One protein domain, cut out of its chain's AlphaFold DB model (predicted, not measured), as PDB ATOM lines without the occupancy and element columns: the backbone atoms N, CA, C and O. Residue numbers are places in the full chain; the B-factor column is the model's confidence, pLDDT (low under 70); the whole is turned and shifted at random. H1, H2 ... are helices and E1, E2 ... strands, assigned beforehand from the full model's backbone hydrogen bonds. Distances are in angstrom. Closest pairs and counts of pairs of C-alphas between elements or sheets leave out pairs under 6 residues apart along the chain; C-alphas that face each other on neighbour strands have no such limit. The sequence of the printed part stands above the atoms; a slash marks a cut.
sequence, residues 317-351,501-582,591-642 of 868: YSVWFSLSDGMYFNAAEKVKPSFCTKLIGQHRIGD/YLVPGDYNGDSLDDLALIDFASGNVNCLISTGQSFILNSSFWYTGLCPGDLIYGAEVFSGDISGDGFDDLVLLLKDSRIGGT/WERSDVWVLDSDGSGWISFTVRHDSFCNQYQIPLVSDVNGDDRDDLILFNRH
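AT A GLANCE: This is residues 317 to 351, 501 to 582 and 591 to 642 of the 868 residues of an uncharacterized protein of Thorarchaeota archaeon (strain OWC) (UniProt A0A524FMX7). Three small twisted sheets of four strands each are stacked face to face in turn, with the sheet E8 E9 E10 E11 in the middle, the sheet E2 E1 E13 E12 over one side of it and E4 E5 E6 E7 over the other. The printed part begins in the sheet E2 E1 E13 E12, with E1, and ends at residue 642, just after its strand E13, and the lone strand E3 runs near its edge strand E12. The printed part has 169 residues with one short named helix and thirteen named strands, in the order E1 to E7, H1, E8 to E13; each sheet is antiparallel in the order given. The class is mostly strand, though under half of the residues are in named elements. The whole is compact, with a radius of gyration of the C-alphas of 16.0 A and spans of 45 by 40 by 29 A.

IN THESE COORDINATES: E1, residues 317 to 322, begins with C-alpha 317 at (-30.048, -15.210, -12.125). E2 is residues 333 to 336 and E3 residues 345 to 350. E4, 501 to 505, E5, 514 to 519, E6, 525 to 530, and E7, 535 to 543, form a meander, each strand the antiparallel neighbour of the one before. E7, 18.6 A long, bends by 70 degrees at residue 540. H1 is residues 548 to 551, E8 556 to 560, E9 569 to 573 and E10 596 to 601. E11, 606 to 613, measures 19.4 A. E12 is 621 to 626; E13, 635 to 641, measures 19.5 A and ends with C-alpha 641 at (-26.842, -12.448, -10.921).

HOW THE PARTS SIT: E1 and E13 are antiparallel neighbours, with N 320 and O 638 2.9 A apart, within hydrogen-bond range. The sheet E2 E1 E13 E12 and the sheet E8 E9 E10 E11 are face to face, their strands at 28 degrees; the closest C-alphas of E8 and E12 are those of Phe 558 and Val 625, 6.6 A. In the hairpin E8 and E9, N 571 and O 558 are 2.9 A apart. The sheet E4 E5 E6 E7 is face to face with E8 E9 E10 E11, the strands at 47 degrees; both are strongly twisted. C-alphas Phe 541 of E7 and Trp 606 of E11, their closest, are 5.3 A apart. In the hairpin E4 and E5, N 503 and O 516 are 3.0 A apart. H1 only grazes these two sheets; it is too short for an O i to N i+4 pair, and its one O i to N i+3 pair is not within range. E3 pairs with no named strand.

THE WHOLE: The C-alphas farthest apart, of Gln 533 and Trp 591, are 47.0 A apart. Residues 352 to 500 and 583 to 590 are not printed, with C-alpha gaps of 25.0 A and 9.9 A. Of the links printed whole, none is long. Mean pLDDT of the printed part is 79.2; 45 residues are under 70, among them 335 to 346 and 575 to 582.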
ATOM      1  N   TYR A 317     -29.938 -16.085 -10.958       60.66
ATOM      2  CA  TYR A 317     -30.048 -15.210 -12.125       60.66
ATOM      3  C   TYR A 317     -31.491 -14.746 -12.390       60.66
ATOM      4  O   TYR A 317     -32.447 -15.507 -12.231       60.66
ATOM      5  N   SER A 318     -31.644 -13.501 -12.845       67.94
ATOM      6  CA  SER A 318     -32.857 -12.929 -13.455       67.94
ATOM      7  C   SER A 318     -32.598 -12.580 -14.920       67.94
ATOM      8  O   SER A 318     -31.450 -12.336 -15.275       67.94
ATOM      9  N   VAL A 319     -33.642 -12.545 -15.750       73.69
ATOM     10  CA  VAL A 319     -33.551 -12.092 -17.150       73.69
ATOM     11  C   VAL A 319     -34.093 -10.674 -17.257       73.69
ATOM     12  O   VAL A 319     -35.133 -10.363 -16.662       73.69
ATOM     13  N   TRP A 320     -33.381  -9.838 -18.001       77.38
ATOM     14  CA  TRP A 320     -33.698  -8.439 -18.261       77.38
ATOM     15  C   TRP A 320     -33.553  -8.142 -19.748       77.38
ATOM     16  O   TRP A 320     -32.638  -8.683 -20.366       77.38
ATOM     17  N   PHE A 321     -34.398  -7.262 -20.283       81.12
ATOM     18  CA  PHE A 321     -34.289  -6.762 -21.656       81.12
ATOM     19  C   PHE A 321     -34.069  -5.269 -21.679       81.12
ATOM     20  O   PHE A 321     -34.599  -4.552 -20.837       81.12
ATOM     21  N   SER A 322     -33.306  -4.815 -22.656       85.94
ATOM     22  CA  SER A 322     -33.089  -3.410 -22.951       85.94
ATOM     23  C   SER A 322     -33.233  -3.263 -24.459       85.94
ATOM     24  O   SER A 322     -32.409  -3.767 -25.219       85.94
ATOM     25  N   LEU A 323     -34.361  -2.681 -24.862       88.62
ATOM     26  CA  LEU A 323     -34.814  -2.670 -26.249       88.62
ATOM     27  C   LEU A 323     -34.163  -1.523 -27.018       88.62
ATOM     28  O   LEU A 323     -34.065  -0.411 -26.476       88.62
ATOM     29  N   SER A 324     -33.765  -1.777 -28.261       91.31
ATOM     30  CA  SER A 324     -33.207  -0.773 -29.161       91.31
ATOM     31  C   SER A 324     -34.302   0.128 -29.738       91.31
ATOM     32  O   SER A 324     -35.354  -0.308 -30.213       91.31
ATOM     33  N   ASP A 325     -34.053   1.437 -29.744       90.50
ATOM     34  CA  ASP A 325     -34.847   2.397 -30.515       90.50
ATOM     35  C   ASP A 325     -34.198   2.784 -31.857       90.50
ATOM     36  O   ASP A 325     -34.702   3.677 -32.546       90.50
ATOM     37  N   GLY A 326     -33.127   2.088 -32.253       89.00
ATOM     38  CA  GLY A 326     -32.303   2.383 -33.429       89.00
ATOM     39  C   GLY A 326     -31.172   3.378 -33.149       89.00
ATOM     40  O   GLY A 326     -30.263   3.553 -33.959       89.00
ATOM     41  N   MET A 327     -31.201   4.064 -32.001       88.44
ATOM     42  CA  MET A 327     -30.152   4.995 -31.594       88.44
ATOM     43  C   MET A 327     -29.656   4.770 -30.162       88.44
ATOM     44  O   MET A 327     -28.531   5.145 -29.852       88.44
ATOM     45  N   TYR A 328     -30.452   4.198 -29.278       89.31
ATOM     46  CA  TYR A 328     -30.098   3.902 -27.899       89.31
ATOM     47  C   TYR A 328     -30.841   2.654 -27.451       89.31
ATOM     48  O   TYR A 328     -31.890   2.313 -27.999       89.31
ATOM     49  N   PHE A 329     -30.332   2.021 -26.401       88.44
ATOM     50  CA  PHE A 329     -31.113   1.028 -25.684       88.44
ATOM     51  C   PHE A 329     -31.865   1.691 -24.530       88.44
ATOM     52  O   PHE A 329     -31.345   2.581 -23.847       88.44
ATOM     53  N   ASN A 330     -33.110   1.278 -24.304       85.69
ATOM     54  CA  ASN A 330     -33.904   1.777 -23.185       85.69
ATOM     55  C   ASN A 330     -33.391   1.239 -21.834       85.69
ATOM     56  O   ASN A 330     -32.565   0.335 -21.772       85.69
ATOM     57  N   ALA A 331     -33.891   1.784 -20.724       78.50
ATOM     58  CA  ALA A 331     -33.539   1.251 -19.411       78.50
ATOM     59  C   ALA A 331     -33.960  -0.222 -19.293       78.50
ATOM     60  O   ALA A 331     -35.115  -0.553 -19.563       78.50
ATOM     61  N   ALA A 332     -33.042  -1.075 -18.834       76.25
ATOM     62  CA  ALA A 332     -33.296  -2.504 -18.728       76.25
ATOM     63  C   ALA A 332     -34.533  -2.816 -17.862       76.25
ATOM     64  O   ALA A 332     -34.605  -2.441 -16.687       76.25
ATOM     65  N   GLU A 333     -35.483  -3.565 -18.417       72.88
ATOM     66  CA  GLU A 333     -36.683  -4.040 -17.739       72.88
ATOM     67  C   GLU A 333     -36.519  -5.496 -17.294       72.88
ATOM     68  O   GLU A 333     -36.110  -6.374 -18.056       72.88
ATOM     69  N   LYS A 334     -36.855  -5.776 -16.030       71.00
ATOM     70  CA  LYS A 334     -36.810  -7.130 -15.466       71.00
ATOM     71  C   LYS A 334     -37.988  -7.944 -15.985       71.00
ATOM     72  O   LYS A 334     -39.088  -7.851 -15.449       71.00
ATOM     73  N   VAL A 335     -37.723  -8.820 -16.944       64.94
ATOM     74  CA  VAL A 335     -38.748  -9.668 -17.572       64.94
ATOM     75  C   VAL A 335     -38.934 -11.000 -16.842       64.94
ATOM     76  O   VAL A 335     -40.044 -11.523 -16.757       64.94
ATOM     77  N   LYS A 336     -37.873 -11.537 -16.221       63.28
ATOM     78  CA  LYS A 336     -37.951 -12.760 -15.410       63.28
ATOM     79  C   LYS A 336     -37.205 -12.598 -14.086       63.28
ATOM     80  O   LYS A 336     -35.977 -12.660 -14.062       63.28
ATOM     81  N   PRO A 337     -37.909 -12.496 -12.945       55.69
ATOM     82  CA  PRO A 337     -37.260 -12.325 -11.646       55.69
ATOM     83  C   PRO A 337     -36.508 -13.570 -11.151       55.69
ATOM     84  O   PRO A 337     -35.699 -13.460 -10.234       55.69
ATOM     85  N   SER A 338     -36.753 -14.751 -11.728       56.66
ATOM     86  CA  SER A 338     -36.113 -16.007 -11.320       56.66
ATOM     87  C   SER A 338     -35.886 -16.923 -12.522       56.66
ATOM     88  O   SER A 338     -36.845 -17.481 -13.055       56.66
ATOM     89  N   PHE A 339     -34.623 -17.102 -12.912       57.97
ATOM     90  CA  PHE A 339     -34.190 -17.872 -14.081       57.97
ATOM     91  C   PHE A 339     -33.530 -19.218 -13.718       57.97
ATOM     92  O   PHE A 339     -34.164 -20.254 -13.889       57.97
ATOM     93  N   CYS A 340     -32.315 -19.232 -13.152       53.72
ATOM     94  CA  CYS A 340     -31.642 -20.463 -12.707       53.72
ATOM     95  C   CYS A 340     -30.746 -20.246 -11.472       53.72
ATOM     96  O   CYS A 340     -30.298 -19.129 -11.224       53.72
ATOM     97  N   THR A 341     -30.483 -21.302 -10.690       47.62
ATOM     98  CA  THR A 341     -29.671 -21.278  -9.445       47.62
ATOM     99  C   THR A 341     -28.171 -21.254  -9.684       47.62
ATOM    100  O   THR A 341     -27.402 -20.956  -8.775       47.62
ATOM    101  N   LYS A 342     -27.730 -21.604 -10.893       51.78
ATOM    102  CA  LYS A 342     -26.327 -21.567 -11.273       51.78
ATOM    103  C   LYS A 342     -26.208 -21.583 -12.785       51.78
ATOM    104  O   LYS A 342     -26.542 -22.572 -13.428       51.78
ATOM    105  N   LEU A 343     -25.656 -20.521 -13.347       53.81
ATOM    106  CA  LEU A 343     -25.302 -20.474 -14.758       53.81
ATOM    107  C   LEU A 343     -23.905 -21.111 -14.918       53.81
ATOM    108  O   LEU A 343     -22.895 -20.419 -14.996       53.81
ATOM    109  N   ILE A 344     -23.809 -22.453 -14.842       49.09
ATOM    110  CA  ILE A 344     -22.564 -23.179 -15.174       49.09
ATOM    111  C   ILE A 344     -22.602 -23.587 -16.642       49.09
ATOM    112  O   ILE A 344     -22.812 -24.754 -16.951       49.09
ATOM    113  N   GLY A 345     -22.374 -22.662 -17.560       56.25
ATOM    114  CA  GLY A 345     -22.442 -23.008 -18.970       56.25
ATOM    115  C   GLY A 345     -22.156 -21.856 -19.900       56.25
ATOM    116  O   GLY A 345     -21.873 -20.755 -19.438       56.25
ATOM    117  N   GLN A 346     -22.247 -22.114 -21.200       64.56
ATOM    118  CA  GLN A 346     -22.488 -21.042 -22.158       64.56
ATOM    119  C   GLN A 346     -23.908 -21.093 -22.678       64.56
ATOM    120  O   GLN A 346     -24.518 -22.156 -22.782       64.56
ATOM    121  N   HIS A 347     -24.393 -19.908 -22.984       73.62
ATOM    122  CA  HIS A 347     -25.707 -19.589 -23.493       73.62
ATOM    123  C   HIS A 347     -25.644 -19.373 -25.010       73.62
ATOM    124  O   HIS A 347     -24.591 -19.005 -25.547       73.62
ATOM    125  N   ARG A 348     -26.736 -19.658 -25.713       79.31
ATOM    126  CA  ARG A 348     -26.899 -19.392 -27.149       79.31
ATOM    127  C   ARG A 348     -28.294 -18.859 -27.409       79.31
ATOM    128  O   ARG A 348     -29.209 -19.220 -26.675       79.31
ATOM    129  N   ILE A 349     -28.398 -18.038 -28.441       80.88
ATOM    130  CA  ILE A 349     -29.634 -17.420 -28.891       80.88
ATOM    131  C   ILE A 349     -29.899 -17.782 -30.352       80.88
ATOM    132  O   ILE A 349     -28.942 -18.057 -31.077       80.88
ATOM    133  N   GLY A 350     -31.169 -17.846 -30.728       81.31
ATOM    134  CA  GLY A 350     -31.664 -18.129 -32.075       81.31
ATOM    135  C   GLY A 350     -33.064 -18.730 -31.999       81.31
ATOM    136  O   GLY A 350     -33.457 -19.169 -30.928       81.31
ATOM    137  N   ASP A 351     -33.824 -18.753 -33.088       81.94
ATOM    138  CA  ASP A 351     -35.162 -19.363 -33.132       81.94
ATOM    139  C   ASP A 351     -35.060 -20.901 -33.114       81.94
ATOM    140  O   ASP A 351     -34.834 -21.530 -34.146       81.94
ATOM    141  N   TYR A 501     -10.019 -11.341 -32.716       84.38
ATOM    142  CA  TYR A 501     -11.367 -11.854 -32.506       84.38
ATOM    143  C   TYR A 501     -12.121 -11.831 -33.844       84.38
ATOM    144  O   TYR A 501     -11.893 -10.934 -34.658       84.38
ATOM    145  N   LEU A 502     -12.949 -12.848 -34.086       90.75
ATOM    146  CA  LEU A 502     -13.679 -13.051 -35.339       90.75
ATOM    147  C   LEU A 502     -15.179 -12.941 -35.044       90.75
ATOM    148  O   LEU A 502     -15.685 -13.775 -34.290       90.75
ATOM    149  N   VAL A 503     -15.855 -11.943 -35.616       93.38
ATOM    150  CA  VAL A 503     -17.303 -11.725 -35.443       93.38
ATOM    151  C   VAL A 503     -17.976 -11.782 -36.821       93.38
ATOM    152  O   VAL A 503     -17.744 -10.874 -37.624       93.38
ATOM    153  N   PRO A 504     -18.701 -12.867 -37.146       95.38
ATOM    154  CA  PRO A 504     -19.478 -12.959 -38.383       95.38
ATOM    155  C   PRO A 504     -20.703 -12.034 -38.330       95.38
ATOM    156  O   PRO A 504     -21.157 -11.735 -37.229       95.38
ATOM    157  N   GLY A 505     -21.187 -11.576 -39.480       95.50
ATOM    158  CA  GLY A 505     -22.400 -10.756 -39.611       95.50
ATOM    159  C   GLY A 505     -22.482 -10.070 -40.976       95.50
ATOM    160  O   GLY A 505     -21.443  -9.898 -41.618       95.50
ATOM    161  N   ASP A 506     -23.667  -9.664 -41.419       96.06
ATOM    162  CA  ASP A 506     -23.893  -8.993 -42.709       96.06
ATOM    163  C   ASP A 506     -23.640  -7.481 -42.595       96.06
ATOM    164  O   ASP A 506     -24.543  -6.644 -42.567       96.06
ATOM    165  N   TYR A 507     -22.364  -7.102 -42.512       97.19
ATOM    166  CA  TYR A 507     -21.979  -5.699 -42.338       97.19
ATOM    167  C   TYR A 507     -22.196  -4.856 -43.603       97.19
ATOM    168  O   TYR A 507     -22.080  -3.629 -43.534       97.19
ATOM    169  N   ASN A 508     -22.425  -5.479 -44.765       95.38
ATOM    170  CA  ASN A 508     -22.535  -4.790 -46.051       95.38
ATOM    171  C   ASN A 508     -23.945  -4.843 -46.687       95.38
ATOM    172  O   ASN A 508     -24.215  -4.093 -47.633       95.38
ATOM    173  N   GLY A 509     -24.846  -5.649 -46.121       94.31
ATOM    174  CA  GLY A 509     -26.253  -5.787 -46.500       94.31
ATOM    175  C   GLY A 509     -26.459  -6.562 -47.797       94.31
ATOM    176  O   GLY A 509     -27.429  -6.302 -48.519       94.31
ATOM    177  N   ASP A 510     -25.526  -7.446 -48.163       94.75
ATOM    178  CA  ASP A 510     -25.642  -8.300 -49.351       94.75
ATOM    179  C   ASP A 510     -26.156  -9.711 -49.047       94.75
ATOM    180  O   ASP A 510     -26.223 -10.546 -49.957       94.75
ATOM    181  N   SER A 511     -26.625  -9.928 -47.814       93.19
ATOM    182  CA  SER A 511     -27.143 -11.196 -47.296       93.19
ATOM    183  C   SER A 511     -26.100 -12.311 -47.280       93.19
ATOM    184  O   SER A 511     -26.456 -13.488 -47.326       93.19
ATOM    185  N   LEU A 512     -24.817 -11.945 -47.262       96.69
ATOM    186  CA  LEU A 512     -23.701 -12.842 -47.007       96.69
ATOM    187  C   LEU A 512     -23.073 -12.441 -45.681       96.69
ATOM    188  O   LEU A 512     -22.739 -11.276 -45.478       96.69
ATOM    189  N   ASP A 513     -22.809 -13.415 -44.818       97.19
ATOM    190  CA  ASP A 513     -22.057 -13.121 -43.610       97.19
ATOM    191  C   ASP A 513     -20.620 -12.734 -43.968       97.19
ATOM    192  O   ASP A 513     -19.863 -13.454 -44.629       97.19
ATOM    193  N   ASP A 514     -20.220 -11.571 -43.487       97.19
ATOM    194  CA  ASP A 514     -18.871 -11.051 -43.561       97.19
ATOM    195  C   ASP A 514     -18.084 -11.457 -42.303       97.19
ATOM    196  O   ASP A 514     -18.494 -12.299 -41.499       97.19
ATOM    197  N   LEU A 515     -16.887 -10.895 -42.114       95.62
ATOM    198  CA  LEU A 515     -16.082 -11.168 -40.929       95.62
ATOM    199  C   LEU A 515     -15.364  -9.928 -40.413       95.62
ATOM    200  O   LEU A 515     -14.310  -9.530 -40.928       95.62
ATOM    201  N   ALA A 516     -15.865  -9.387 -39.306       94.56
ATOM    202  CA  ALA A 516     -15.153  -8.382 -38.546       94.56
ATOM    203  C   ALA A 516     -13.956  -9.010 -37.816       94.56
ATOM    204  O   ALA A 516     -14.045 -10.039 -37.137       94.56
ATOM    205  N   LEU A 517     -12.805  -8.362 -37.967       91.62
ATOM    206  CA  LEU A 517     -11.518  -8.744 -37.413       91.62
ATOM    207  C   LEU A 517     -11.077  -7.692 -36.404       91.62
ATOM    208  O   LEU A 517     -10.658  -6.596 -36.786       91.62
ATOM    209  N   ILE A 518     -11.107  -8.049 -35.125       88.88
ATOM    210  CA  ILE A 518     -10.747  -7.139 -34.037       88.88
ATOM    211  C   ILE A 518      -9.380  -7.535 -33.489       88.88
ATOM    212  O   ILE A 518      -9.244  -8.575 -32.848       88.88
ATOM    213  N   ASP A 519      -8.349  -6.739 -33.763       85.38
ATOM    214  CA  ASP A 519      -6.976  -7.005 -33.315       85.38
ATOM    215  C   ASP A 519      -6.846  -6.887 -31.786       85.38
ATOM    216  O   ASP A 519      -7.047  -5.812 -31.217       85.38
ATOM    217  N   PHE A 520      -6.430  -7.974 -31.124       76.06
ATOM    218  CA  PHE A 520      -6.254  -8.011 -29.667       76.06
ATOM    219  C   PHE A 520      -5.221  -7.003 -29.149       76.06
ATOM    220  O   PHE A 520      -5.333  -6.530 -28.021       76.06
ATOM    221  N   ALA A 521      -4.185  -6.699 -29.935       77.94
ATOM    222  CA  ALA A 521      -3.073  -5.861 -29.497       77.94
ATOM    223  C   ALA A 521      -3.327  -4.369 -29.724       77.94
ATOM    224  O   ALA A 521      -2.790  -3.541 -28.985       77.94
ATOM    225  N   SER A 522      -4.098  -4.020 -30.756       79.69
ATOM    226  CA  SER A 522      -4.303  -2.627 -31.164       79.69
ATOM    227  C   SER A 522      -5.738  -2.123 -31.015       79.69
ATOM    228  O   SER A 522      -5.927  -0.910 -31.017       79.69
ATOM    229  N   GLY A 523      -6.727  -3.010 -30.871       79.50
ATOM    230  CA  GLY A 523      -8.146  -2.646 -30.909       79.50
ATOM    231  C   GLY A 523      -8.624  -2.189 -32.294       79.50
ATOM    232  O   GLY A 523      -9.738  -1.699 -32.438       79.50
ATOM    233  N   ASN A 524      -7.803  -2.312 -33.338       87.44
ATOM    234  CA  ASN A 524      -8.234  -1.944 -34.682       87.44
ATOM    235  C   ASN A 524      -9.237  -2.966 -35.218       87.44
ATOM    236  O   ASN A 524      -9.023  -4.175 -35.082       87.44
ATOM    237  N   VAL A 525     -10.276  -2.467 -35.884       90.56
ATOM    238  CA  VAL A 525     -11.295  -3.290 -36.541       90.56
ATOM    239  C   VAL A 525     -11.101  -3.227 -38.048       90.56
ATOM    240  O   VAL A 525     -10.956  -2.146 -38.624       90.56
ATOM    241  N   ASN A 526     -11.078  -4.401 -38.673       91.75
ATOM    242  CA  ASN A 526     -11.136  -4.589 -40.122       91.75
ATOM    243  C   ASN A 526     -12.356  -5.433 -40.478       91.75
ATOM    244  O   ASN A 526     -12.833  -6.161 -39.616       91.75
ATOM    245  N   CYS A 527     -12.789  -5.424 -41.737       94.50
ATOM    246  CA  CYS A 527     -13.755  -6.406 -42.225       94.50
ATOM    247  C   CYS A 527     -13.230  -7.155 -43.458       94.50
ATOM    248  O   CYS A 527     -12.657  -6.562 -44.383       94.50
ATOM    249  N   LEU A 528     -13.399  -8.474 -43.446       95.62
ATOM    250  CA  LEU A 528     -13.314  -9.317 -44.629       95.62
ATOM    251  C   LEU A 528     -14.727  -9.484 -45.182       95.62
ATOM    252  O   LEU A 528     -15.555 -10.106 -44.530       95.62
ATOM    253  N   ILE A 529     -14.956  -8.960 -46.380       96.75
ATOM    254  CA  ILE A 529     -16.246  -9.042 -47.062       96.75
ATOM    255  C   ILE A 529     -16.331 -10.367 -47.810       96.75
ATOM    256  O   ILE A 529     -15.387 -10.719 -48.539       96.75
ATOM    257  N   SER A 530     -17.415 -11.109 -47.619       97.31
ATOM    258  CA  SER A 530     -17.677 -12.330 -48.361       97.31
ATOM    259  C   SER A 530     -18.039 -12.017 -49.813       97.31
ATOM    260  O   SER A 530     -18.500 -10.948 -50.183       97.31
ATOM    261  N   THR A 531     -17.745 -12.959 -50.699       96.44
ATOM    262  CA  THR A 531     -18.129 -12.895 -52.121       96.44
ATOM    263  C   THR A 531     -18.945 -14.116 -52.528       96.44
ATOM    264  O   THR A 531     -19.119 -14.394 -53.714       96.44
ATOM    265  N   GLY A 532     -19.338 -14.924 -51.544       94.50
ATOM    266  CA  GLY A 532     -19.979 -16.216 -51.717       94.50
ATOM    267  C   GLY A 532     -19.026 -17.363 -52.085       94.50
ATOM    268  O   GLY A 532     -19.418 -18.525 -52.129       94.50
ATOM    269  N   GLN A 533     -17.766 -17.066 -52.431       93.06
ATOM    270  CA  GLN A 533     -16.748 -18.085 -52.746       93.06
ATOM    271  C   GLN A 533     -15.378 -17.818 -52.111       93.06
ATOM    272  O   GLN A 533     -14.539 -18.719 -52.033       93.06
ATOM    273  N   SER A 534     -15.115 -16.578 -51.714       95.62
ATOM    274  CA  SER A 534     -13.861 -16.126 -51.112       95.62
ATOM    275  C   SER A 534     -14.112 -14.890 -50.256       95.62
ATOM    276  O   SER A 534     -15.176 -14.288 -50.372       95.62
ATOM    277  N   PHE A 535     -13.128 -14.470 -49.463       96.44
ATOM    278  CA  PHE A 535     -13.192 -13.176 -48.788       96.44
ATOM    279  C   PHE A 535     -12.257 -12.154 -49.423       96.44
ATOM    280  O   PHE A 535     -11.184 -12.490 -49.936       96.44
ATOM    281  N   ILE A 536     -12.629 -10.882 -49.321       95.12
ATOM    282  CA  ILE A 536     -11.788  -9.746 -49.693       95.12
ATOM    283  C   ILE A 536     -11.668  -8.772 -48.522       95.12
ATOM    284  O   ILE A 536     -12.652  -8.384 -47.907       95.12
ATOM    285  N   LEU A 537     -10.445  -8.342 -48.210       93.81
ATOM    286  CA  LEU A 537     -10.240  -7.295 -47.208       93.81
ATOM    287  C   LEU A 537     -10.733  -5.956 -47.759       93.81
ATOM    288  O   LEU A 537     -10.173  -5.447 -48.736       93.81
ATOM    289  N   ASN A 538     -11.742  -5.369 -47.116       91.12
ATOM    290  CA  ASN A 538     -12.273  -4.070 -47.502       91.12
ATOM    291  C   ASN A 538     -11.678  -2.972 -46.616       91.12
ATOM    292  O   ASN A 538     -11.990  -2.852 -45.435       91.12
ATOM    293  N   SER A 539     -10.824  -2.133 -47.202       85.75
ATOM    294  CA  SER A 539     -10.167  -1.037 -46.482       85.75
ATOM    295  C   SER A 539     -11.110   0.082 -46.035       85.75
ATOM    296  O   SER A 539     -10.686   0.935 -45.261       85.75
ATOM    297  N   SER A 540     -12.342   0.128 -46.551       88.00
ATOM    298  CA  SER A 540     -13.361   1.092 -46.113       88.00
ATOM    299  C   SER A 540     -13.901   0.733 -44.726       88.00
ATOM    300  O   SER A 540     -14.197   1.618 -43.933       88.00
ATOM    301  N   PHE A 541     -13.899  -0.559 -44.385       90.25
ATOM    302  CA  PHE A 541     -14.176  -1.071 -43.046       90.25
ATOM    303  C   PHE A 541     -12.908  -1.047 -42.188       90.25
ATOM    304  O   PHE A 541     -12.456  -2.072 -41.685       90.25
ATOM    305  N   TRP A 542     -12.303   0.133 -42.044       90.44
ATOM    306  CA  TRP A 542     -11.139   0.352 -41.189       90.44
ATOM    307  C   TRP A 542     -11.491   1.316 -40.063       90.44
ATOM    308  O   TRP A 542     -11.719   2.502 -40.305       90.44
ATOM    309  N   TYR A 543     -11.472   0.823 -38.825       89.38
ATOM    310  CA  TYR A 543     -11.713   1.645 -37.644       89.38
ATOM    311  C   TYR A 543     -10.542   1.571 -36.659       89.38
ATOM    312  O   TYR A 543     -10.060   0.494 -36.302       89.38
ATOM    313  N   THR A 544     -10.094   2.744 -36.205       82.81
ATOM    314  CA  THR A 544      -9.090   2.903 -35.146       82.81
ATOM    315  C   THR A 544      -9.743   3.641 -33.990       82.81
ATOM    316  O   THR A 544     -10.119   4.802 -34.154       82.81
ATOM    317  N   GLY A 545      -9.865   3.011 -32.827       67.00
ATOM    318  CA  GLY A 545     -10.499   3.687 -31.694       67.00
ATOM    319  C   GLY A 545     -10.986   2.789 -30.570       67.00
ATOM    320  O   GLY A 545     -11.236   3.313 -29.486       67.00
ATOM    321  N   LEU A 546     -11.074   1.468 -30.772       73.44
ATOM    322  CA  LEU A 546     -11.269   0.571 -29.634       73.44
ATOM    323  C   LEU A 546      -9.988   0.576 -28.798       73.44
ATOM    324  O   LEU A 546      -8.883   0.503 -29.341       73.44
ATOM    325  N   CYS A 547     -10.106   0.690 -27.477       60.34
ATOM    326  CA  CYS A 547      -8.925   0.640 -26.626       60.34
ATOM    327  C   CYS A 547      -8.463  -0.827 -26.520       60.34
ATOM    328  O   CYS A 547      -9.251  -1.679 -26.108       60.34
ATOM    329  N   PRO A 548      -7.188  -1.159 -26.815       56.72
ATOM    330  CA  PRO A 548      -6.686  -2.535 -26.705       56.72
ATOM    331  C   PRO A 548      -6.872  -3.147 -25.306       56.72
ATOM    332  O   PRO A 548      -6.970  -4.363 -25.146       56.72
ATOM    333  N   GLY A 549      -6.917  -2.289 -24.282       57.50
ATOM    334  CA  GLY A 549      -7.147  -2.662 -22.890       57.50
ATOM    335  C   GLY A 549      -8.588  -3.052 -22.554       57.50
ATOM    336  O   GLY A 549      -8.811  -3.500 -21.445       57.50
ATOM    337  N   ASP A 550      -9.558  -2.935 -23.454       61.00
ATOM    338  CA  ASP A 550     -10.946  -3.296 -23.130       61.00
ATOM    339  C   ASP A 550     -11.224  -4.778 -23.468       61.00
ATOM    340  O   ASP A 550     -11.799  -5.525 -22.674       61.00
ATOM    341  N   LEU A 551     -10.691  -5.270 -24.593       63.72
ATOM    342  CA  LEU A 551     -10.841  -6.665 -25.043       63.72
ATOM    343  C   LEU A 551     -10.019  -7.656 -24.207       63.72
ATOM    344  O   LEU A 551     -10.473  -8.760 -23.911       63.72
ATOM    345  N   ILE A 552      -8.810  -7.263 -23.789       60.28
ATOM    346  CA  ILE A 552      -7.924  -8.108 -22.963       60.28
ATOM    347  C   ILE A 552      -8.516  -8.340 -21.559       60.28
ATOM    348  O   ILE A 552      -8.178  -9.327 -20.902       60.28
ATOM    349  N   TYR A 553      -9.413  -7.460 -21.103       58.62
ATOM    350  CA  TYR A 553      -9.932  -7.444 -19.735       58.62
ATOM    351  C   TYR A 553     -11.377  -7.947 -19.613       58.62
ATOM    352  O   TYR A 553     -11.952  -7.882 -18.529       58.62
ATOM    353  N   GLY A 554     -11.916  -8.560 -20.674       61.62
ATOM    354  CA  GLY A 554     -13.160  -9.329 -20.608       61.62
ATOM    355  C   GLY A 554     -14.381  -8.672 -21.248       61.62
ATOM    356  O   GLY A 554     -15.492  -9.046 -20.878       61.62
ATOM    357  N   ALA A 555     -14.192  -7.734 -22.185       74.38
ATOM    358  CA  ALA A 555     -15.282  -7.282 -23.045       74.38
ATOM    359  C   ALA A 555     -15.840  -8.434 -23.900       74.38
ATOM    360  O   ALA A 555     -15.088  -9.290 -24.379       74.38
ATOM    361  N   GLU A 556     -17.157  -8.443 -24.090       81.31
ATOM    362  CA  GLU A 556     -17.850  -9.351 -25.009       81.31
ATOM    363  C   GLU A 556     -18.257  -8.581 -26.267       81.31
ATOM    364  O   GLU A 556     -18.609  -7.404 -26.181       81.31
ATOM    365  N   VAL A 557     -18.153  -9.230 -27.430       86.56
ATOM    366  CA  VAL A 557     -18.439  -8.606 -28.725       86.56
ATOM    367  C   VAL A 557     -19.417  -9.466 -29.508       86.56
ATOM    368  O   VAL A 557     -19.198 -10.674 -29.636       86.56
ATOM    369  N   PHE A 558     -20.452  -8.823 -30.034       90.69
ATOM    370  CA  PHE A 558     -21.519  -9.421 -30.828       90.69
ATOM    371  C   PHE A 558     -21.734  -8.604 -32.107       90.69
ATOM    372  O   PHE A 558     -21.297  -7.452 -32.183       90.69
ATOM    373  N   SER A 559     -22.378  -9.217 -33.091       93.94
ATOM    374  CA  SER A 559     -22.983  -8.544 -34.238       93.94
ATOM    375  C   SER A 559     -24.494  -8.430 -34.036       93.94
ATOM    376  O   SER A 559     -25.055  -9.185 -33.235       93.94
ATOM    377  N   GLY A 560     -25.113  -7.476 -34.726       93.25
ATOM    378  CA  GLY A 560     -26.565  -7.371 -34.857       93.25
ATOM    379  C   GLY A 560     -27.000  -6.026 -35.433       93.25
ATOM    380  O   GLY A 560     -26.278  -5.041 -35.261       93.25
ATOM    381  N   ASP A 561     -28.155  -5.966 -36.090       94.19
ATOM    382  CA  ASP A 561     -28.729  -4.730 -36.643       94.19
ATOM    383  C   ASP A 561     -29.405  -3.926 -35.526       94.19
ATOM    384  O   ASP A 561     -30.612  -3.998 -35.279       94.19
ATOM    385  N   ILE A 562     -28.599  -3.161 -34.788       94.50
ATOM    386  CA  ILE A 562     -29.096  -2.346 -33.674       94.50
ATOM    387  C   ILE A 562     -29.892  -1.160 -34.205       94.50
ATOM    388  O   ILE A 562     -30.830  -0.689 -33.550       94.50
ATOM    389  N   SER A 563     -29.492  -0.639 -35.363       91.50
ATOM    390  CA  SER A 563     -30.045   0.576 -35.943       91.50
ATOM    391  C   SER A 563     -31.378   0.355 -36.680       91.50
ATOM    392  O   SER A 563     -32.203   1.278 -36.749       91.50
ATOM    393  N   GLY A 564     -31.630  -0.867 -37.151       92.12
ATOM    394  CA  GLY A 564     -32.751  -1.254 -38.007       92.12
ATOM    395  C   GLY A 564     -32.582  -0.804 -39.456       92.12
ATOM    396  O   GLY A 564     -33.579  -0.485 -40.118       92.12
ATOM    397  N   ASP A 565     -31.345  -0.642 -39.927       92.50
ATOM    398  CA  ASP A 565     -31.049  -0.177 -41.285       92.50
ATOM    399  C   ASP A 565     -30.717  -1.304 -42.273       92.50
ATOM    400  O   ASP A 565     -30.593  -1.046 -43.479       92.50
ATOM    401  N   GLY A 566     -30.723  -2.549 -41.792       92.38
ATOM    402  CA  GLY A 566     -30.452  -3.763 -42.546       92.38
ATOM    403  C   GLY A 566     -28.966  -4.096 -42.665       92.38
ATOM    404  O   GLY A 566     -28.631  -4.957 -43.478       92.38
ATOM    405  N   PHE A 567     -28.092  -3.414 -41.923       95.56
ATOM    406  CA  PHE A 567     -26.678  -3.755 -41.808       95.56
ATOM    407  C   PHE A 567     -26.368  -4.162 -40.374       95.56
ATOM    408  O   PHE A 567     -26.752  -3.480 -39.426       95.56
ATOM    409  N   ASP A 568     -25.601  -5.234 -40.209       95.88
ATOM    410  CA  ASP A 568     -25.126  -5.584 -38.880       95.88
ATOM    411  C   ASP A 568     -24.180  -4.499 -38.349       95.88
ATOM    412  O   ASP A 568     -23.314  -3.966 -39.054       95.88
ATOM    413  N   ASP A 569     -24.293  -4.229 -37.056       95.19
ATOM    414  CA  ASP A 569     -23.393  -3.389 -36.285       95.19
ATOM    415  C   ASP A 569     -22.487  -4.253 -35.399       95.19
ATOM    416  O   ASP A 569     -22.739  -5.432 -35.151       95.19
ATOM    417  N   LEU A 570     -21.415  -3.665 -34.864       93.44
ATOM    418  CA  LEU A 570     -20.592  -4.315 -33.839       93.44
ATOM    419  C   LEU A 570     -20.929  -3.785 -32.448       93.44
ATOM    420  O   LEU A 570     -20.626  -2.637 -32.117       93.44
ATOM    421  N   VAL A 571     -21.456  -4.658 -31.592       91.31
ATOM    422  CA  VAL A 571     -21.821  -4.351 -30.205       91.31
ATOM    423  C   VAL A 571     -20.725  -4.809 -29.257       91.31
ATOM    424  O   VAL A 571     -20.386  -5.989 -29.190       91.31
ATOM    425  N   LEU A 572     -20.173  -3.874 -28.490       86.38
ATOM    426  CA  LEU A 572     -19.136  -4.109 -27.496       86.38
ATOM    427  C   LEU A 572     -19.685  -3.847 -26.095       86.38
ATOM    428  O   LEU A 572     -20.011  -2.713 -25.740       86.38
ATOM    429  N   LEU A 573     -19.707  -4.892 -25.271       82.25
ATOM    430  CA  LEU A 573     -20.105  -4.810 -23.870       82.25
ATOM    431  C   LEU A 573     -18.876  -4.845 -22.971       82.25
ATOM    432  O   LEU A 573     -18.163  -5.851 -22.901       82.25
ATOM    433  N   LEU A 574     -18.630  -3.741 -22.269       75.38
ATOM    434  CA  LEU A 574     -17.493  -3.593 -21.365       75.38
ATOM    435  C   LEU A 574     -17.855  -4.100 -19.960       75.38
ATOM    436  O   LEU A 574     -18.844  -3.667 -19.377       75.38
ATOM    437  N   LYS A 575     -17.045  -5.006 -19.395       63.34
ATOM    438  CA  LYS A 575     -17.184  -5.479 -18.003       63.34
ATOM    439  C   LYS A 575     -16.140  -4.787 -17.118       63.34
ATOM    440  O   LYS A 575     -14.958  -4.809 -17.451       63.34
ATOM    441  N   ASP A 576     -16.559  -4.186 -15.999       56.22
ATOM    442  CA  ASP A 576     -15.697  -3.300 -15.200       56.22
ATOM    443  C   ASP A 576     -14.417  -3.955 -14.629       56.22
ATOM    444  O   ASP A 576     -14.350  -5.126 -14.232       56.22
ATOM    445  N   SER A 577     -13.387  -3.113 -14.582       42.41
ATOM    446  CA  SER A 577     -11.974  -3.359 -14.355       42.41
ATOM    447  C   SER A 577     -11.558  -3.033 -12.914       42.41
ATOM    448  O   SER A 577     -11.520  -1.889 -12.475       42.41
ATOM    449  N   ARG A 578     -11.092  -4.037 -12.165       41.25
ATOM    450  CA  ARG A 578     -10.445  -3.837 -10.849       41.25
ATOM    451  C   ARG A 578      -9.043  -3.199 -10.916       41.25
ATOM    452  O   ARG A 578      -8.278  -3.320  -9.961       41.25
ATOM    453  N   ILE A 579      -8.647  -2.559 -12.020       37.94
ATOM    454  CA  ILE A 579      -7.297  -1.993 -12.173       37.94
ATOM    455  C   ILE A 579      -7.364  -0.675 -12.945       37.94
ATOM    456  O   ILE A 579      -7.545  -0.659 -14.157       37.94
ATOM    457  N   GLY A 580      -7.165   0.430 -12.224       36.41
ATOM    458  CA  GLY A 580      -7.150   1.776 -12.781       36.41
ATOM    459  C   GLY A 580      -6.156   1.961 -13.932       36.41
ATOM    460  O   GLY A 580      -4.958   1.699 -13.801       36.41
ATOM    461  N   GLY A 581      -6.666   2.501 -15.036       35.16
ATOM    462  CA  GLY A 581      -5.910   3.085 -16.136       35.16
ATOM    463  C   GLY A 581      -6.686   4.284 -16.674       35.16
ATOM    464  O   GLY A 581      -7.773   4.144 -17.222       35.16
ATOM    465  N   THR A 582      -6.159   5.486 -16.465       31.11
ATOM    466  CA  THR A 582      -6.810   6.754 -16.802       31.11
ATOM    467  C   THR A 582      -6.781   7.026 -18.310       31.11
ATOM    468  O   THR A 582      -5.724   7.304 -18.874       31.11
ATOM    469  N   TRP A 591     -15.501   6.164 -12.351       35.88
ATOM    470  CA  TRP A 591     -15.081   4.898 -11.738       35.88
ATOM    471  C   TRP A 591     -16.006   3.712 -12.058       35.88
ATOM    472  O   TRP A 591     -15.936   2.705 -11.369       35.88
ATOM    473  N   GLU A 592     -16.845   3.786 -13.094       46.88
ATOM    474  CA  GLU A 592     -17.787   2.709 -13.438       46.88
ATOM    475  C   GLU A 592     -17.879   2.599 -14.971       46.88
ATOM    476  O   GLU A 592     -18.521   3.429 -15.602       46.88
ATOM    477  N   ARG A 593     -17.179   1.641 -15.600       55.12
ATOM    478  CA  ARG A 593     -17.236   1.412 -17.064       55.12
ATOM    479  C   ARG A 593     -17.934   0.103 -17.404       55.12
ATOM    480  O   ARG A 593     -17.325  -0.838 -17.912       55.12
ATOM    481  N   SER A 594     -19.218   0.068 -17.101       67.69
ATOM    482  CA  SER A 594     -20.138  -0.948 -17.589       67.69
ATOM    483  C   SER A 594     -20.973  -0.297 -18.682       67.69
ATOM    484  O   SER A 594     -22.094   0.074 -18.415       67.69
ATOM    485  N   ASP A 595     -20.430  -0.054 -19.872       78.00
ATOM    486  CA  ASP A 595     -21.160   0.643 -20.944       78.00
ATOM    487  C   ASP A 595     -21.316  -0.266 -22.164       78.00
ATOM    488  O   ASP A 595     -20.470  -1.135 -22.421       78.00
ATOM    489  N   VAL A 596     -22.374  -0.028 -22.938       84.25
ATOM    490  CA  VAL A 596     -22.593  -0.649 -24.248       84.25
ATOM    491  C   VAL A 596     -22.161   0.326 -25.320       84.25
ATOM    492  O   VAL A 596     -22.747   1.400 -25.478       84.25
ATOM    493  N   TRP A 597     -21.142  -0.063 -26.073       87.62
ATOM    494  CA  TRP A 597     -20.678   0.679 -27.229       87.62
ATOM    495  C   TRP A 597     -21.119  -0.018 -28.505       87.62
ATOM    496  O   TRP A 597     -21.022  -1.237 -28.599       87.62
ATOM    497  N   VAL A 598     -21.538   0.752 -29.501       91.50
ATOM    498  CA  VAL A 598     -21.864   0.225 -30.829       91.50
ATOM    499  C   VAL A 598     -20.998   0.927 -31.862       91.50
ATOM    500  O   VAL A 598     -20.860   2.156 -31.832       91.50
ATOM    501  N   LEU A 599     -20.335   0.130 -32.701       93.12
ATOM    502  CA  LEU A 599     -19.643   0.568 -33.907       93.12
ATOM    503  C   LEU A 599     -20.572   0.307 -35.093       93.12
ATOM    504  O   LEU A 599     -20.694  -0.838 -35.521       93.12
ATOM    505  N   ASP A 600     -21.201   1.370 -35.585       93.50
ATOM    506  CA  ASP A 600     -22.245   1.262 -36.599       93.50
ATOM    507  C   ASP A 600     -21.650   1.021 -37.997       93.50
ATOM    508  O   ASP A 600     -20.608   1.612 -38.351       93.50
ATOM    509  N   SER A 601     -22.329   0.197 -38.793       95.00
ATOM    510  CA  SER A 601     -22.095   0.052 -40.233       95.00
ATOM    511  C   SER A 601     -23.102   0.881 -41.037       95.00
ATOM    512  O   SER A 601     -24.197   1.161 -40.580       95.00
ATOM    513  N   ASP A 602     -22.731   1.306 -42.247       93.56
ATOM    514  CA  ASP A 602     -23.674   1.869 -43.234       93.56
ATOM    515  C   ASP A 602     -23.720   1.062 -44.541       93.56
ATOM    516  O   ASP A 602     -24.083   1.570 -45.610       93.56
ATOM    517  N   GLY A 603     -23.214  -0.169 -44.481       93.62
ATOM    518  CA  GLY A 603     -23.012  -1.053 -45.620       93.62
ATOM    519  C   GLY A 603     -21.754  -0.751 -46.446       93.62
ATOM    520  O   GLY A 603     -21.235  -1.604 -47.169       93.62
ATOM    521  N   SER A 604     -21.205   0.465 -46.356       92.12
ATOM    522  CA  SER A 604     -20.012   0.888 -47.102       92.12
ATOM    523  C   SER A 604     -18.743   0.953 -46.247       92.12
ATOM    524  O   SER A 604     -17.628   0.898 -46.789       92.12
ATOM    525  N   GLY A 605     -18.897   1.032 -44.927       93.19
ATOM    526  CA  GLY A 605     -17.826   0.975 -43.942       93.19
ATOM    527  C   GLY A 605     -18.319   1.234 -42.517       93.19
ATOM    528  O   GLY A 605     -19.495   1.483 -42.281       93.19
ATOM    529  N   TRP A 606     -17.379   1.241 -41.569       93.88
ATOM    530  CA  TRP A 606     -17.646   1.660 -40.190       93.88
ATOM    531  C   TRP A 606     -17.792   3.183 -40.110       93.88
ATOM    532  O   TRP A 606     -16.879   3.905 -40.531       93.88
ATOM    533  N   ILE A 607     -18.884   3.683 -39.529       91.69
ATOM    534  CA  ILE A 607     -19.210   5.119 -39.569       91.69
ATOM    535  C   ILE A 607     -19.152   5.832 -38.216       91.69
ATOM    536  O   ILE A 607     -18.701   6.982 -38.155       91.69
ATOM    537  N   SER A 608     -19.545   5.183 -37.122       88.56
ATOM    538  CA  SER A 608     -19.577   5.809 -35.797       88.56
ATOM    539  C   SER A 608     -19.373   4.803 -34.685       88.56
ATOM    540  O   SER A 608     -19.854   3.691 -34.760       88.56
ATOM    541  N   PHE A 609     -18.669   5.218 -33.632       88.19
ATOM    542  CA  PHE A 609     -18.507   4.437 -32.411       88.19
ATOM    543  C   PHE A 609     -19.035   5.249 -31.241       88.19
ATOM    544  O   PHE A 609     -18.453   6.281 -30.889       88.19
ATOM    545  N   THR A 610     -20.160   4.827 -30.674       86.88
ATOM    546  CA  THR A 610     -20.873   5.612 -29.663       86.88
ATOM    547  C   THR A 610     -21.344   4.750 -28.506       86.88
ATOM    548  O   THR A 610     -21.578   3.554 -28.663       86.88
ATOM    549  N   VAL A 611     -21.466   5.370 -27.332       85.00
ATOM    550  CA  VAL A 611     -22.127   4.745 -26.186       85.00
ATOM    551  C   VAL A 611     -23.629   4.780 -26.427       85.00
ATOM    552  O   VAL A 611     -24.196   5.850 -26.659       85.00
ATOM    553  N   ARG A 612     -24.258   3.607 -26.382       84.62
ATOM    554  CA  ARG A 612     -25.692   3.410 -26.619       84.62
ATOM    555  C   ARG A 612     -26.457   3.047 -25.342       84.62
ATOM    556  O   ARG A 612     -27.683   3.109 -25.353       84.62
ATOM    557  N   HIS A 613     -25.755   2.711 -24.253       81.56
ATOM    558  CA  HIS A 613     -26.311   2.553 -22.904       81.56
ATOM    559  C   HIS A 613     -25.196   2.649 -21.842       81.56
ATOM    560  O   HIS A 613     -24.140   2.037 -22.009       81.56
ATOM    561  N   ASP A 614     -25.457   3.347 -20.732       72.38
ATOM    562  CA  ASP A 614     -24.525   3.503 -19.601       72.38
ATOM    563  C   ASP A 614     -24.862   2.532 -18.453       72.38
ATOM    564  O   ASP A 614     -26.029   2.201 -18.239       72.38
ATOM    565  N   SER A 615     -23.875   2.109 -17.658       64.06
ATOM    566  CA  SER A 615     -24.084   1.251 -16.461       64.06
ATOM    567  C   SER A 615     -24.807  -0.090 -16.717       64.06
ATOM    568  O   SER A 615     -25.586  -0.586 -15.900       64.06
ATOM    569  N   PHE A 616     -24.520  -0.700 -17.858       64.00
ATOM    570  CA  PHE A 616     -24.971  -1.992 -18.341       64.00
ATOM    571  C   PHE A 616     -23.853  -3.051 -18.322       64.00
ATOM    572  O   PHE A 616     -22.722  -2.794 -18.718       64.00
ATOM    573  N   CYS A 617     -24.167  -4.288 -17.942       56.62
ATOM    574  CA  CYS A 617     -23.220  -5.412 -17.907       56.62
ATOM    575  C   CYS A 617     -22.082  -5.285 -16.857       56.62
ATOM    576  O   CYS A 617     -20.891  -5.303 -17.178       56.62
ATOM    577  N   ASN A 618     -22.430  -5.217 -15.565       59.66
ATOM    578  CA  ASN A 618     -21.458  -5.302 -14.460       59.66
ATOM    579  C   ASN A 618     -20.785  -6.693 -14.367       59.66
ATOM    580  O   ASN A 618     -21.169  -7.634 -15.062       59.66
ATOM    581  N   GLN A 619     -19.765  -6.849 -13.505       52.16
ATOM    582  CA  GLN A 619     -18.917  -8.058 -13.402       52.16
ATOM    583  C   GLN A 619     -19.692  -9.395 -13.237       52.16
ATOM    584  O   GLN A 619     -19.111 -10.468 -13.423       52.16
ATOM    585  N   TYR A 620     -20.989  -9.355 -12.922       55.69
ATOM    586  CA  TYR A 620     -21.832 -10.523 -12.667       55.69
ATOM    587  C   TYR A 620     -22.968 -10.716 -13.687       55.69
ATOM    588  O   TYR A 620     -23.828 -11.575 -13.481       55.69
ATOM    589  N   GLN A 621     -22.960  -9.954 -14.784       65.75
ATOM    590  CA  GLN A 621     -23.951 -10.020 -15.856       65.75
ATOM    591  C   GLN A 621     -23.421 -10.776 -17.087       65.75
ATOM    592  O   GLN A 621     -22.228 -10.751 -17.421       65.75
ATOM    593  N   ILE A 622     -24.328 -11.496 -17.747       72.94
ATOM    594  CA  ILE A 622     -24.061 -12.255 -18.972       72.94
ATOM    595  C   ILE A 622     -24.957 -11.682 -20.076       72.94
ATOM    596  O   ILE A 622     -26.175 -11.847 -19.969       72.94
ATOM    597  N   PRO A 623     -24.387 -10.984 -21.072       80.44
ATOM    598  CA  PRO A 623     -25.160 -10.358 -22.133       80.44
ATOM    599  C   PRO A 623     -25.362 -11.260 -23.364       80.44
ATOM    600  O   PRO A 623     -24.619 -12.220 -23.594       80.44
ATOM    601  N   LEU A 624     -26.383 -10.917 -24.148       85.19
ATOM    602  CA  LEU A 624     -26.676 -11.390 -25.504       85.19
ATOM    603  C   LEU A 624     -27.263 -10.244 -26.333       85.19
ATOM    604  O   LEU A 624     -27.794  -9.292 -25.757       85.19
ATOM    605  N   VAL A 625     -27.189 -10.400 -27.653       89.00
ATOM    606  CA  VAL A 625     -27.798  -9.525 -28.661       89.00
ATOM    607  C   VAL A 625     -28.707 -10.379 -29.545       89.00
ATOM    608  O   VAL A 625     -28.269 -11.461 -29.938       89.00
ATOM    609  N   SER A 626     -29.954  -9.949 -29.747       88.06
ATOM    610  CA  SER A 626     -30.930 -10.533 -30.688       88.06
ATOM    611  C   SER A 626     -32.228  -9.726 -30.666       88.06
ATOM    612  O   SER A 626     -32.559  -9.165 -29.619       88.06
ATOM    613  N   ASP A 627     -33.007  -9.748 -31.739       85.69
ATOM    614  CA  ASP A 627     -34.378  -9.236 -31.738       85.69
ATOM    615  C   ASP A 627     -35.270 -10.109 -30.836       85.69
ATOM    616  O   ASP A 627     -35.555 -11.277 -31.134       85.69
ATOM    617  N   VAL A 628     -35.678  -9.559 -29.687       77.75
ATOM    618  CA  VAL A 628     -36.555 -10.247 -28.719       77.75
ATOM    619  C   VAL A 628     -37.987  -9.742 -28.745       77.75
ATOM    620  O   VAL A 628     -38.809 -10.191 -27.938       77.75
ATOM    621  N   ASN A 629     -38.290  -8.768 -29.599       76.44
ATOM    622  CA  ASN A 629     -39.593  -8.124 -29.631       76.44
ATOM    623  C   ASN A 629     -40.257  -8.145 -31.024       76.44
ATOM    624  O   ASN A 629     -41.440  -7.799 -31.132       76.44
ATOM    625  N   GLY A 630     -39.543  -8.643 -32.037       79.00
ATOM    626  CA  GLY A 630     -39.998  -8.831 -33.409       79.00
ATOM    627  C   GLY A 630     -40.139  -7.515 -34.169       79.00
ATOM    628  O   GLY A 630     -41.068  -7.382 -34.975       79.00
ATOM    629  N   ASP A 631     -39.317  -6.510 -33.852       83.75
ATOM    630  CA  ASP A 631     -39.318  -5.211 -34.533       83.75
ATOM    631  C   ASP A 631     -38.199  -5.035 -35.562       83.75
ATOM    632  O   ASP A 631     -37.990  -3.912 -36.034       83.75
ATOM    633  N   ASP A 632     -37.560  -6.142 -35.951       86.19
ATOM    634  CA  ASP A 632     -36.449  -6.228 -36.901       86.19
ATOM    635  C   ASP A 632     -35.208  -5.451 -36.421       86.19
ATOM    636  O   ASP A 632     -34.378  -5.037 -37.230       86.19
ATOM    637  N   ARG A 633     -35.090  -5.205 -35.109       90.62
ATOM    638  CA  ARG A 633     -33.917  -4.585 -34.486       90.62
ATOM    639  C   ARG A 633     -33.399  -5.465 -33.376       90.62
ATOM    640  O   ARG A 633     -34.152  -5.945 -32.534       90.62
ATOM    641  N   ASP A 634     -32.088  -5.609 -33.336       90.94
ATOM    642  CA  ASP A 634     -31.466  -6.417 -32.310       90.94
ATOM    643  C   ASP A 634     -31.416  -5.675 -30.964       90.94
ATOM    644  O   ASP A 634     -30.963  -4.530 -30.839       90.94
ATOM    645  N   ASP A 635     -31.884  -6.357 -29.921       89.31
ATOM    646  CA  ASP A 635     -31.992  -5.858 -28.555       89.31
ATOM    647  C   ASP A 635     -30.907  -6.451 -27.651       89.31
ATOM    648  O   ASP A 635     -30.222  -7.417 -27.992       89.31
ATOM    649  N   LEU A 636     -30.781  -5.921 -26.430       87.94
ATOM    650  CA  LEU A 636     -29.917  -6.505 -25.408       87.94
ATOM    651  C   LEU A 636     -30.701  -7.364 -24.423       87.94
ATOM    652  O   LEU A 636     -31.689  -6.934 -23.820       87.94
ATOM    653  N   ILE A 637     -30.150  -8.536 -24.127       82.19
ATOM    654  CA  ILE A 637     -30.631  -9.421 -23.067       82.19
ATOM    655  C   ILE A 637     -29.549  -9.543 -22.003       82.19
ATOM    656  O   ILE A 637     -28.389  -9.805 -22.324       82.19
ATOM    657  N   LEU A 638     -29.913  -9.428 -20.722       78.12
ATOM    658  CA  LEU A 638     -29.005  -9.752 -19.622       78.12
ATOM    659  C   LEU A 638     -29.531 -10.857 -18.724       78.12
ATOM    660  O   LEU A 638     -30.663 -10.818 -18.238       78.12
ATOM    661  N   PHE A 639     -28.610 -11.732 -18.338       70.62
ATOM    662  CA  PHE A 639     -28.751 -12.563 -17.152       70.62
ATOM    663  C   PHE A 639     -28.037 -11.880 -15.995       70.62
ATOM    664  O   PHE A 639     -26.807 -11.842 -15.942       70.62
ATOM    665  N   ASN A 640     -28.813 -11.326 -15.069       64.56
ATOM    666  CA  ASN A 640     -28.288 -10.611 -13.920       64.56
ATOM    667  C   ASN A 640     -28.228 -11.525 -12.705       64.56
ATOM    668  O   ASN A 640     -29.273 -12.002 -12.245       64.56
ATOM    669  N   ARG A 641     -27.019 -11.747 -12.185       56.94
ATOM    670  CA  ARG A 641     -26.842 -12.448 -10.921       56.94
ATOM    671  C   ARG A 641     -27.377 -11.575  -9.782       56.94
ATOM    672  O   ARG A 641     -26.983 -10.421  -9.656       56.94
ATOM    673  N   HIS A 642     -28.270 -12.116  -8.958       57.88
ATOM    674  CA  HIS A 642     -28.908 -11.475  -7.803       57.88
ATOM    675  C   HIS A 642     -27.934 -11.241  -6.640       57.88
ATOM    676  O   HIS A 642     -28.221 -11.576  -5.495       57.88
TER     677      HIS A 642